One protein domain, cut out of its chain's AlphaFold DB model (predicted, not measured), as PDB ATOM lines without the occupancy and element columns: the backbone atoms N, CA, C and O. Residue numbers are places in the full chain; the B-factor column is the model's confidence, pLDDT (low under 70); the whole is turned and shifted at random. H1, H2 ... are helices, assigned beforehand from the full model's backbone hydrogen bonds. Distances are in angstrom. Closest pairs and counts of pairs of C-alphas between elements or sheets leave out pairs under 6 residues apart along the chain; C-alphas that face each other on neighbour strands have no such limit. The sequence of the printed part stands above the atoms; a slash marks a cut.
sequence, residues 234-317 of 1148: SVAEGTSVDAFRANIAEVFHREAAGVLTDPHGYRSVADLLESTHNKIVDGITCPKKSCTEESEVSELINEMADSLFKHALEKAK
ATOM      1  N   SER A 234     103.707 128.520 115.634       37.75
ATOM      2  CA  SER A 234     104.971 127.780 115.595       37.75
ATOM      3  C   SER A 234     104.848 126.470 116.375       37.75
ATOM      4  O   SER A 234     105.009 126.446 117.592       37.75
ATOM      5  N   VAL A 235     104.545 125.376 115.676       43.31
ATOM      6  CA  VAL A 235     104.523 124.031 116.262       43.31
ATOM      7  C   VAL A 235     105.953 123.637 116.633       43.31
ATOM      8  O   VAL A 235     106.806 123.507 115.756       43.31
ATOM      9  N   ALA A 236     106.222 123.447 117.927       42.12
ATOM     10  CA  ALA A 236     107.544 123.041 118.399       42.12
ATOM     11  C   ALA A 236     107.946 121.659 117.841       42.12
ATOM     12  O   ALA A 236     107.115 120.741 117.766       42.12
ATOM     13  N   GLU A 237     109.224 121.515 117.468       38.00
ATOM     14  CA  GLU A 237     109.770 120.301 116.850       38.00
ATOM     15  C   GLU A 237     109.439 119.036 117.660       38.00
ATOM     16  O   GLU A 237     109.680 118.949 118.864       38.00
ATOM     17  N   GLY A 238     108.913 118.020 116.970       47.62
ATOM     18  CA  GLY A 238     108.702 116.679 117.523       47.62
ATOM     19  C   GLY A 238     107.292 116.360 118.033       47.62
ATOM     20  O   GLY A 238     107.050 115.210 118.402       47.62
ATOM     21  N   THR A 239     106.336 117.296 118.019       50.59
ATOM     22  CA  THR A 239     104.926 116.941 118.285       50.59
ATOM     23  C   THR A 239     104.290 116.250 117.071       50.59
ATOM     24  O   THR A 239     104.379 116.726 115.941       50.59
ATOM     25  N   SER A 240     103.652 115.094 117.281       58.72
ATOM     26  CA  SER A 240     102.908 114.407 116.218       58.72
ATOM     27  C   SER A 240     101.529 115.042 116.018       58.72
ATOM     28  O   SER A 240     100.945 115.601 116.948       58.72
ATOM     29  N   VAL A 241     100.955 114.900 114.818       63.97
ATOM     30  CA  VAL A 241      99.606 115.422 114.512       63.97
ATOM     31  C   VAL A 241      98.538 114.809 115.435       63.97
ATOM     32  O   VAL A 241      97.534 115.448 115.741       63.97
ATOM     33  N   ASP A 242      98.768 113.592 115.933       58.94
ATOM     34  CA  ASP A 242      97.884 112.933 116.896       58.94
ATOM     35  C   ASP A 242      98.079 113.438 118.333       58.94
ATOM     36  O   ASP A 242      97.090 113.591 119.045       58.94
ATOM     37  N   ALA A 243      99.300 113.810 118.738       63.38
ATOM     38  CA  ALA A 243      99.531 114.508 120.006       63.38
ATOM     39  C   ALA A 243      98.905 115.917 120.002       63.38
ATOM     40  O   ALA A 243      98.297 116.327 120.988       63.38
ATOM     41  N   PHE A 244      98.969 116.630 118.873       72.00
ATOM     42  CA  PHE A 244      98.263 117.901 118.664       72.00
ATOM     43  C   PHE A 244      96.736 117.731 118.790       72.00
ATOM     44  O   PHE A 244      96.085 118.490 119.508       72.00
ATOM     45  N   ARG A 245      96.162 116.689 118.164       72.38
ATOM     46  CA  ARG A 245      94.738 116.338 118.315       72.38
ATOM     47  C   ARG A 245      94.366 115.994 119.763       72.38
ATOM     48  O   ARG A 245      93.334 116.464 120.237       72.38
ATOM     49  N   ALA A 246      95.193 115.214 120.460       74.88
ATOM     50  CA  ALA A 246      94.968 114.830 121.853       74.88
ATOM     51  C   ALA A 246      95.007 116.038 122.804       74.88
ATOM     52  O   ALA A 246      94.111 116.193 123.625       74.88
ATOM     53  N   ASN A 247      95.979 116.938 122.643       77.12
ATOM     54  CA  ASN A 247      96.116 118.161 123.438       77.12
ATOM     55  C   ASN A 247      94.908 119.105 123.251       77.12
ATOM     56  O   ASN A 247      94.318 119.563 124.226       77.12
ATOM     57  N   ILE A 248      94.442 119.305 122.011       82.50
ATOM     58  CA  ILE A 248      93.213 120.074 121.743       82.50
ATOM     59  C   ILE A 248      91.984 119.422 122.402       82.50
ATOM     60  O   ILE A 248      91.164 120.126 122.995       82.50
ATOM     61  N   ALA A 249      91.861 118.092 122.348       79.44
ATOM     62  CA  ALA A 249      90.792 117.379 123.045       79.44
ATOM     63  C   ALA A 249      90.898 117.537 124.575       79.44
ATOM     64  O   ALA A 249      89.890 117.813 125.224       79.44
ATOM     65  N   GLU A 250      92.100 117.443 125.149       81.69
ATOM     66  CA  GLU A 250      92.356 117.653 126.579       81.69
ATOM     67  C   GLU A 250      91.971 119.070 127.027       81.69
ATOM     68  O   GLU A 250      91.367 119.230 128.088       81.69
ATOM     69  N   VAL A 251      92.254 120.105 126.226       86.56
ATOM     70  CA  VAL A 251      91.812 121.475 126.531       86.56
ATOM     71  C   VAL A 251      90.286 121.574 126.487       86.56
ATOM     72  O   VAL A 251      89.702 122.100 127.431       86.56
ATOM     73  N   PHE A 252      89.609 121.017 125.476       84.88
ATOM     74  CA  PHE A 252      88.140 121.039 125.438       84.88
ATOM     75  C   PHE A 252      87.488 120.252 126.587       84.88
ATOM     76  O   PHE A 252      86.511 120.734 127.160       84.88
ATOM     77  N   HIS A 253      88.036 119.099 126.983       79.44
ATOM     78  CA  HIS A 253      87.589 118.376 128.181       79.44
ATOM     79  C   HIS A 253      87.869 119.178 129.464       79.44
ATOM     80  O   HIS A 253      86.976 119.300 130.302       79.44
ATOM     81  N   ARG A 254      89.053 119.799 129.562       82.19
ATOM     82  CA  ARG A 254      89.451 120.831 130.537       82.19
ATOM     83  C   ARG A 254      88.343 121.863 130.784       82.19
ATOM     84  O   ARG A 254      87.807 122.002 131.884       82.19
ATOM     85  N   GLU A 255      87.983 122.574 129.726       85.06
ATOM     86  CA  GLU A 255      87.059 123.706 129.797       85.06
ATOM     87  C   GLU A 255      85.605 123.258 129.995       85.06
ATOM     88  O   GLU A 255      84.881 123.875 130.774       85.06
ATOM     89  N   ALA A 256      85.187 122.143 129.383       82.12
ATOM     90  CA  ALA A 256      83.869 121.556 129.619       82.12
ATOM     91  C   ALA A 256      83.694 121.108 131.081       82.12
ATOM     92  O   ALA A 256      82.670 121.406 131.695       82.12
ATOM     93  N   ALA A 257      84.700 120.450 131.668       79.81
ATOM     94  CA  ALA A 257      84.697 120.088 133.083       79.81
ATOM     95  C   ALA A 257      84.705 121.333 133.984       79.81
ATOM     96  O   ALA A 257      83.963 121.378 134.964       79.81
ATOM     97  N   GLY A 258      85.468 122.373 133.625       79.19
ATOM     98  CA  GLY A 258      85.464 123.663 134.319       79.19
ATOM     99  C   GLY A 258      84.077 124.315 134.352       79.19
ATOM    100  O   GLY A 258      83.592 124.666 135.421       79.19
ATOM    101  N   VAL A 259      83.392 124.399 133.207       81.75
ATOM    102  CA  VAL A 259      82.024 124.950 133.105       81.75
ATOM    103  C   VAL A 259      80.997 124.123 133.892       81.75
ATOM    104  O   VAL A 259      80.023 124.678 134.398       81.75
ATOM    105  N   LEU A 260      81.201 122.807 134.018       76.44
ATOM    106  CA  LEU A 260      80.330 121.918 134.796       76.44
ATOM    107  C   LEU A 260      80.606 121.938 136.311       76.44
ATOM    108  O   LEU A 260      79.718 121.573 137.081       76.44
ATOM    109  N   THR A 261      81.808 122.337 136.743       80.38
ATOM    110  CA  THR A 261      82.230 122.318 138.159       80.38
ATOM    111  C   THR A 261      82.203 123.697 138.819       80.38
ATOM    112  O   THR A 261      81.789 123.793 139.972       80.38
ATOM    113  N   ASP A 262      82.540 124.764 138.087       73.00
ATOM    114  CA  ASP A 262      82.296 126.156 138.483       73.00
ATOM    115  C   ASP A 262      81.644 126.962 137.336       73.00
ATOM    116  O   ASP A 262      82.323 127.665 136.578       73.00
ATOM    117  N   PRO A 263      80.299 126.932 137.234       64.62
ATOM    118  CA  PRO A 263      79.545 127.758 136.290       64.62
ATOM    119  C   PRO A 263      79.672 129.277 136.515       64.62
ATOM    120  O   PRO A 263      79.138 130.048 135.718       64.62
ATOM    121  N   HIS A 264      80.317 129.729 137.596       65.38
ATOM    122  CA  HIS A 264      80.505 131.143 137.932       65.38
ATOM    123  C   HIS A 264      81.936 131.650 137.683       65.38
ATOM    124  O   HIS A 264      82.162 132.862 137.730       65.38
ATOM    125  N   GLY A 265      82.883 130.765 137.352       70.75
ATOM    126  CA  GLY A 265      84.259 131.131 137.002       70.75
ATOM    127  C   GLY A 265      84.378 131.926 135.692       70.75
ATOM    128  O   GLY A 265      85.296 132.735 135.539       70.75
ATOM    129  N   TYR A 266      83.425 131.757 134.768       78.88
ATOM    130  CA  TYR A 266      83.374 132.456 133.479       78.88
ATOM    131  C   TYR A 266      82.338 133.586 133.513       78.88
ATOM    132  O   TYR A 266      81.176 133.373 133.853       78.88
ATOM    133  N   ARG A 267      82.743 134.807 133.136       78.38
ATOM    134  CA  ARG A 267      81.870 136.000 133.181       78.38
ATOM    135  C   ARG A 267      80.880 136.071 132.014       78.38
ATOM    136  O   ARG A 267      79.825 136.687 132.150       78.38
ATOM    137  N   SER A 268      81.199 135.433 130.890       81.12
ATOM    138  CA  SER A 268      80.337 135.287 129.721       81.12
ATOM    139  C   SER A 268      80.808 134.126 128.834       81.12
ATOM    140  O   SER A 268      81.888 133.566 129.025       81.12
ATOM    141  N   VAL A 269      80.014 133.797 127.810       80.94
ATOM    142  CA  VAL A 269      80.406 132.836 126.761       80.94
ATOM    143  C   VAL A 269      81.609 133.343 125.949       80.94
ATOM    144  O   VAL A 269      82.389 132.531 125.462       80.94
ATOM    145  N   ALA A 270      81.804 134.663 125.838       83.06
ATOM    146  CA  ALA A 270      82.984 135.225 125.186       83.06
ATOM    147  C   ALA A 270      84.250 134.979 126.022       83.06
ATOM    148  O   ALA A 270      85.231 134.496 125.469       83.06
ATOM    149  N   ASP A 271      84.201 135.194 127.344       82.81
ATOM    150  CA  ASP A 271      85.328 134.900 128.246       82.81
ATOM    151  C   ASP A 271      85.691 133.404 128.230       82.81
ATOM    152  O   ASP A 271      86.867 133.054 128.273       82.81
ATOM    153  N   LEU A 272      84.695 132.511 128.135       86.62
ATOM    154  CA  LEU A 272      84.925 131.074 127.954       86.62
ATOM    155  C   LEU A 272      85.631 130.787 126.624       86.62
ATOM    156  O   LEU A 272      86.656 130.113 126.618       86.62
ATOM    157  N   LEU A 273      85.119 131.302 125.502       85.94
ATOM    158  CA  LEU A 273      85.718 131.071 124.185       85.94
ATOM    159  C   LEU A 273      87.138 131.648 124.093       85.94
ATOM    160  O   LEU A 273      88.032 130.959 123.607       85.94
ATOM    161  N   GLU A 274      87.372 132.847 124.625       87.31
ATOM    162  CA  GLU A 274      88.697 133.469 124.715       87.31
ATOM    163  C   GLU A 274      89.642 132.658 125.617       87.31
ATOM    164  O   GLU A 274      90.778 132.393 125.231       87.31
ATOM    165  N   SER A 275      89.167 132.153 126.765       85.75
ATOM    166  CA  SER A 275      89.960 131.260 127.623       85.75
ATOM    167  C   SER A 275      90.296 129.938 126.925       85.75
ATOM    168  O   SER A 275      91.453 129.519 126.960       85.75
ATOM    169  N   THR A 276      89.339 129.317 126.222       87.25
ATOM    170  CA  THR A 276      89.582 128.085 125.449       87.25
ATOM    171  C   THR A 276      90.586 128.326 124.321       87.25
ATOM    172  O   THR A 276      91.489 127.518 124.126       87.25
ATOM    173  N   HIS A 277      90.484 129.460 123.617       85.12
ATOM    174  CA  HIS A 277      91.387 129.830 122.533       85.12
ATOM    175  C   HIS A 277      92.808 130.045 123.051       85.12
ATOM    176  O   HIS A 277      93.738 129.426 122.538       85.12
ATOM    177  N   ASN A 278      92.966 130.837 124.114       85.44
ATOM    178  CA  ASN A 278      94.265 131.094 124.726       85.44
ATOM    179  C   ASN A 278      94.893 129.793 125.252       85.44
ATOM    180  O   ASN A 278      96.046 129.523 124.951       85.44
ATOM    181  N   LYS A 279      94.122 128.910 125.905       84.25
ATOM    182  CA  LYS A 279      94.612 127.596 126.370       84.25
ATOM    183  C   LYS A 279      94.986 126.642 125.227       84.25
ATOM    184  O   LYS A 279      95.905 125.844 125.394       84.25
ATOM    185  N   ILE A 280      94.320 126.723 124.071       85.00
ATOM    186  CA  ILE A 280      94.718 125.994 122.854       85.00
ATOM    187  C   ILE A 280      96.026 126.571 122.290       85.00
ATOM    188  O   ILE A 280      96.935 125.808 121.977       85.00
ATOM    189  N   VAL A 281      96.159 127.898 122.196       81.44
ATOM    190  CA  VAL A 281      97.386 128.565 121.717       81.44
ATOM    191  C   VAL A 281      98.570 128.282 122.648       81.44
ATOM    192  O   VAL A 281      99.637 127.899 122.164       81.44
ATOM    193  N   ASP A 282      98.374 128.368 123.965       77.81
ATOM    194  CA  ASP A 282      99.342 127.973 124.995       77.81
ATOM    195  C   ASP A 282      99.725 126.495 124.848       77.81
ATOM    196  O   ASP A 282     100.903 126.153 124.895       77.81
ATOM    197  N   GLY A 283      98.748 125.612 124.615       70.25
ATOM    198  CA  GLY A 283      98.973 124.183 124.394       70.25
ATOM    199  C   GLY A 283      99.772 123.867 123.124       70.25
ATOM    200  O   GLY A 283     100.472 122.858 123.094       70.25
ATOM    201  N   ILE A 284      99.706 124.716 122.095       72.69
ATOM    202  CA  ILE A 284     100.461 124.565 120.837       72.69
ATOM    203  C   ILE A 284     101.863 125.183 120.947       72.69
ATOM    204  O   ILE A 284     102.831 124.602 120.461       72.69
ATOM    205  N   THR A 285     101.974 126.343 121.599       68.38
ATOM    206  CA  THR A 285     103.223 127.115 121.745       68.38
ATOM    207  C   THR A 285     104.115 126.554 122.856       68.38
ATOM    208  O   THR A 285     105.339 126.584 122.766       68.38
ATOM    209  N   CYS A 286     103.508 126.007 123.908       56.81
ATOM    210  CA  CYS A 286     104.158 125.328 125.023       56.81
ATOM    211  C   CYS A 286     103.528 123.936 125.203       56.81
ATOM    212  O   CYS A 286     102.783 123.715 126.166       56.81
ATOM    213  N   PRO A 287     103.807 122.981 124.292       53.94
ATOM    214  CA  PRO A 287     103.238 121.643 124.349       53.94
ATOM    215  C   PRO A 287     103.716 120.912 125.602       53.94
ATOM    216  O   PRO A 287     104.809 120.341 125.658       53.94
ATOM    217  N   LYS A 288     102.856 120.908 126.622       51.75
ATOM    218  CA  LYS A 288     102.987 120.018 127.771       51.75
ATOM    219  C   LYS A 288     103.017 118.589 127.240       51.75
ATOM    220  O   LYS A 288     102.127 118.184 126.496       51.75
ATOM    221  N   LYS A 289     104.023 117.816 127.649       47.31
ATOM    222  CA  LYS A 289     104.047 116.362 127.457       47.31
ATOM    223  C   LYS A 289     102.994 115.754 128.388       47.31
ATOM    224  O   LYS A 289     103.323 115.334 129.494       47.31
ATOM    225  N   SER A 290     101.721 115.817 128.001       42.28
ATOM    226  CA  SER A 290     100.625 115.378 128.856       42.28
ATOM    227  C   SER A 290     100.472 113.858 128.823       42.28
ATOM    228  O   SER A 290      99.703 113.276 128.064       42.28
ATOM    229  N   CYS A 291     101.210 113.209 129.721       40.81
ATOM    230  CA  CYS A 291     100.866 111.897 130.252       40.81
ATOM    231  C   CYS A 291      99.568 112.004 131.079       40.81
ATOM    232  O   CYS A 291      99.596 112.017 132.308       40.81
ATOM    233  N   THR A 292      98.420 112.168 130.412       47.62
ATOM    234  CA  THR A 292      97.122 112.426 131.066       47.62
ATOM    235  C   THR A 292      96.196 111.214 131.145       47.62
ATOM    236  O   THR A 292      95.480 111.116 132.139       47.62
ATOM    237  N   GLU A 293      96.308 110.214 130.254       39.44
ATOM    238  CA  GLU A 293      95.795 108.858 130.561       39.44
ATOM    239  C   GLU A 293      96.483 108.295 131.818       39.44
ATOM    240  O   GLU A 293      95.843 107.688 132.674       39.44
ATOM    241  N   GLU A 294      97.780 108.571 131.983       45.22
ATOM    242  CA  GLU A 294      98.523 108.228 133.198       45.22
ATOM    243  C   GLU A 294      98.099 109.070 134.408       45.22
ATOM    244  O   GLU A 294      98.251 108.592 135.525       45.22
ATOM    245  N   SER A 295      97.535 110.273 134.240       52.41
ATOM    246  CA  SER A 295      97.139 111.129 135.371       52.41
ATOM    247  C   SER A 295      95.899 110.600 136.090       52.41
ATOM    248  O   SER A 295      95.938 110.448 137.307       52.41
ATOM    249  N   GLU A 296      94.819 110.279 135.368       54.06
ATOM    250  CA  GLU A 296      93.597 109.727 135.983       54.06
ATOM    251  C   GLU A 296      93.841 108.314 136.539       54.06
ATOM    252  O   GLU A 296      93.381 107.966 137.629       54.06
ATOM    253  N   VAL A 297      94.637 107.507 135.826       57.53
ATOM    254  CA  VAL A 297      95.045 106.175 136.290       57.53
ATOM    255  C   VAL A 297      95.975 106.272 137.504       57.53
ATOM    256  O   VAL A 297      95.813 105.486 138.434       57.53
ATOM    257  N   SER A 298      96.893 107.242 137.560       59.12
ATOM    258  CA  SER A 298      97.751 107.467 138.736       59.12
ATOM    259  C   SER A 298      96.980 108.037 139.918       59.12
ATOM    260  O   SER A 298      97.257 107.642 141.042       59.12
ATOM    261  N   GLU A 299      95.999 108.916 139.712       78.94
ATOM    262  CA  GLU A 299      95.140 109.417 140.791       78.94
ATOM    263  C   GLU A 299      94.320 108.270 141.407       78.94
ATOM    264  O   GLU A 299      94.335 108.090 142.625       78.94
ATOM    265  N   LEU A 300      93.741 107.394 140.576       71.44
ATOM    266  CA  LEU A 300      93.067 106.175 141.034       71.44
ATOM    267  C   LEU A 300      94.030 105.170 141.699       71.44
ATOM    268  O   LEU A 300      93.678 104.560 142.709       71.44
ATOM    269  N   ILE A 301      95.243 104.980 141.169       78.44
ATOM    270  CA  ILE A 301      96.272 104.124 141.786       78.44
ATOM    271  C   ILE A 301      96.710 104.694 143.137       78.44
ATOM    272  O   ILE A 301      96.846 103.922 144.084       78.44
ATOM    273  N   ASN A 302      96.872 106.011 143.256       75.25
ATOM    274  CA  ASN A 302      97.239 106.685 144.497       75.25
ATOM    275  C   ASN A 302      96.104 106.615 145.527       75.25
ATOM    276  O   ASN A 302      96.364 106.239 146.666       75.25
ATOM    277  N   GLU A 303      94.843 106.855 145.151       85.81
ATOM    278  CA  GLU A 303      93.706 106.707 146.073       85.81
ATOM    279  C   GLU A 303      93.509 105.242 146.509       85.81
ATOM    280  O   GLU A 303      93.213 104.967 147.680       85.81
ATOM    281  N   MET A 304      93.748 104.271 145.616       78.75
ATOM    282  CA  MET A 304      93.811 102.855 145.990       78.75
ATOM    283  C   MET A 304      94.997 102.558 146.916       78.75
ATOM    284  O   MET A 304      94.814 101.853 147.907       78.75
ATOM    285  N   ALA A 305      96.191 103.088 146.646       81.81
ATOM    286  CA  ALA A 305      97.386 102.880 147.463       81.81
ATOM    287  C   ALA A 305      97.220 103.474 148.869       81.81
ATOM    288  O   ALA A 305      97.462 102.772 149.850       81.81
ATOM    289  N   ASP A 306      96.706 104.700 148.983       85.12
ATOM    290  CA  ASP A 306      96.359 105.341 150.252       85.12
ATOM    291  C   ASP A 306      95.265 104.567 150.990       85.12
ATOM    292  O   ASP A 306      95.368 104.347 152.198       85.12
ATOM    293  N   SER A 307      94.239 104.077 150.289       87.06
ATOM    294  CA  SER A 307      93.189 103.243 150.886       87.06
ATOM    295  C   SER A 307      93.738 101.913 151.419       87.06
ATOM    296  O   SER A 307      93.397 101.500 152.532       87.06
ATOM    297  N   LEU A 308      94.630 101.258 150.669       87.69
ATOM    298  CA  LEU A 308      95.307 100.024 151.071       87.69
ATOM    299  C   LEU A 308      96.270 100.261 152.238       87.69
ATOM    300  O   LEU A 308      96.260  99.485 153.195       87.69
ATOM    301  N   PHE A 309      97.051 101.343 152.206       87.75
ATOM    302  CA  PHE A 309      97.974 101.725 153.271       87.75
ATOM    303  C   PHE A 309      97.225 102.099 154.553       87.75
ATOM    304  O   PHE A 309      97.565 101.611 155.628       87.75
ATOM    305  N   LYS A 310      96.148 102.884 154.453       89.25
ATOM    306  CA  LYS A 310      95.256 103.245 155.564       89.25
ATOM    307  C   LYS A 310      94.609 102.012 156.194       89.25
ATOM    308  O   LYS A 310      94.639 101.879 157.418       89.25
ATOM    309  N   HIS A 311      94.105 101.080 155.384       86.31
ATOM    310  CA  HIS A 311      93.561  99.806 155.861       86.31
ATOM    311  C   HIS A 311      94.637  98.917 156.510       86.31
ATOM    312  O   HIS A 311      94.412  98.370 157.590       86.31
ATOM    313  N   ALA A 312      95.826  98.804 155.910       88.00
ATOM    314  CA  ALA A 312      96.940  98.049 156.481       88.00
ATOM    315  C   ALA A 312      97.467  98.679 157.783       88.00
ATOM    316  O   ALA A 312      97.783  97.957 158.723       88.00
ATOM    317  N   LEU A 313      97.493 100.009 157.882       87.69
ATOM    318  CA  LEU A 313      97.877 100.751 159.081       87.69
ATOM    319  C   LEU A 313      96.837 100.623 160.196       87.69
ATOM    320  O   LEU A 313      97.212 100.481 161.357       87.69
ATOM    321  N   GLU A 314      95.544 100.630 159.875       86.62
ATOM    322  CA  GLU A 314      94.487 100.351 160.849       86.62
ATOM    323  C   GLU A 314      94.544  98.894 161.335       86.62
ATOM    324  O   GLU A 314      94.494  98.640 162.538       86.62
ATOM    325  N   LYS A 315      94.746  97.933 160.425       85.88
ATOM    326  CA  LYS A 315      94.925  96.510 160.750       85.88
ATOM    327  C   LYS A 315      96.186  96.264 161.592       85.88
ATOM    328  O   LYS A 315      96.120  95.511 162.562       85.88
ATOM    329  N   ALA A 316      97.296  96.942 161.297       86.25
ATOM    330  CA  ALA A 316      98.532  96.886 162.082       86.25
ATOM    331  C   ALA A 316      98.388  97.539 163.468       86.25
ATOM    332  O   ALA A 316      98.877  96.984 164.452       86.25
ATOM    333  N   LYS A 317      97.677  98.673 163.575       84.50
ATOM    334  CA  LYS A 317      97.331  99.301 164.865       84.50
ATOM    335  C   LYS A 317      96.466  98.375 165.718       84.50
ATOM    336  O   LYS A 317      96.865  98.065 166.833       84.50
TER     337      LYS A 317
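Overview. This is residues 234 to 317 of the 1148 residues of the protein "SPHK1 interactor, AKAP domain containing" of Hippocampus comes (UniProt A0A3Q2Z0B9). A long helix, H3, sticks out as a free arm from a helical hairpin, in which H1 and H2 are packed side by side and run opposite ways. The arm follows the end of H2 and lengthens the whole, while the hairpin makes the body. The printed part has 84 residues with three named helices in the order H1, H2, H3 and no named strand, and its class is all helix. It is only just extended, close to loose, with a radius of gyration of the C-alphas of 18.1 A, and it spans 56 by 37 by 15 A.

Along the chain. H3, the longest helix, covers residues 293 to 317 and measures 35.6 A from first to last C-alpha, ending at C-alpha 317 at (97.331, 99.301, 164.865). H1 covers residues 241 to 261 over 30.1 A and begins at C-alpha 241 at (99.606, 115.422, 114.512). H2 covers residues 269 to 285 over 24.1 A and ends at C-alpha 285 at (103.223, 127.115, 121.745).

Arrangement. H3 stands free along residues 293 to 317 and is apart from both H1 and H2. H1 and H2 form a helical hairpin and touch, with 12 pairs of C-alphas within 8 A. Their closest C-alphas, those of Ile 248 and Ile 280, are 6.2 A apart. Their lines stand at a shallow tilt of 32 degrees, only just short of steep, and they run opposite ways. In H1, H2 and H3 every O i to N i+4 pair is within hydrogen-bond range.

Size, cuts and confidence. The two C-alphas farthest apart, those of Ser 234 and Lys 317, are 57.4 A apart. Without the free residues 260 to 265 and 293 to 317, the body of 53 residues spans 36 by 22 by 14 A. The printed part has no cut, and both links between helices are short, with 7 residues each. The mean pLDDT of the printed part is 72.4; residues 234 to 243, 263 to 264 and 285 to 298 are under 70.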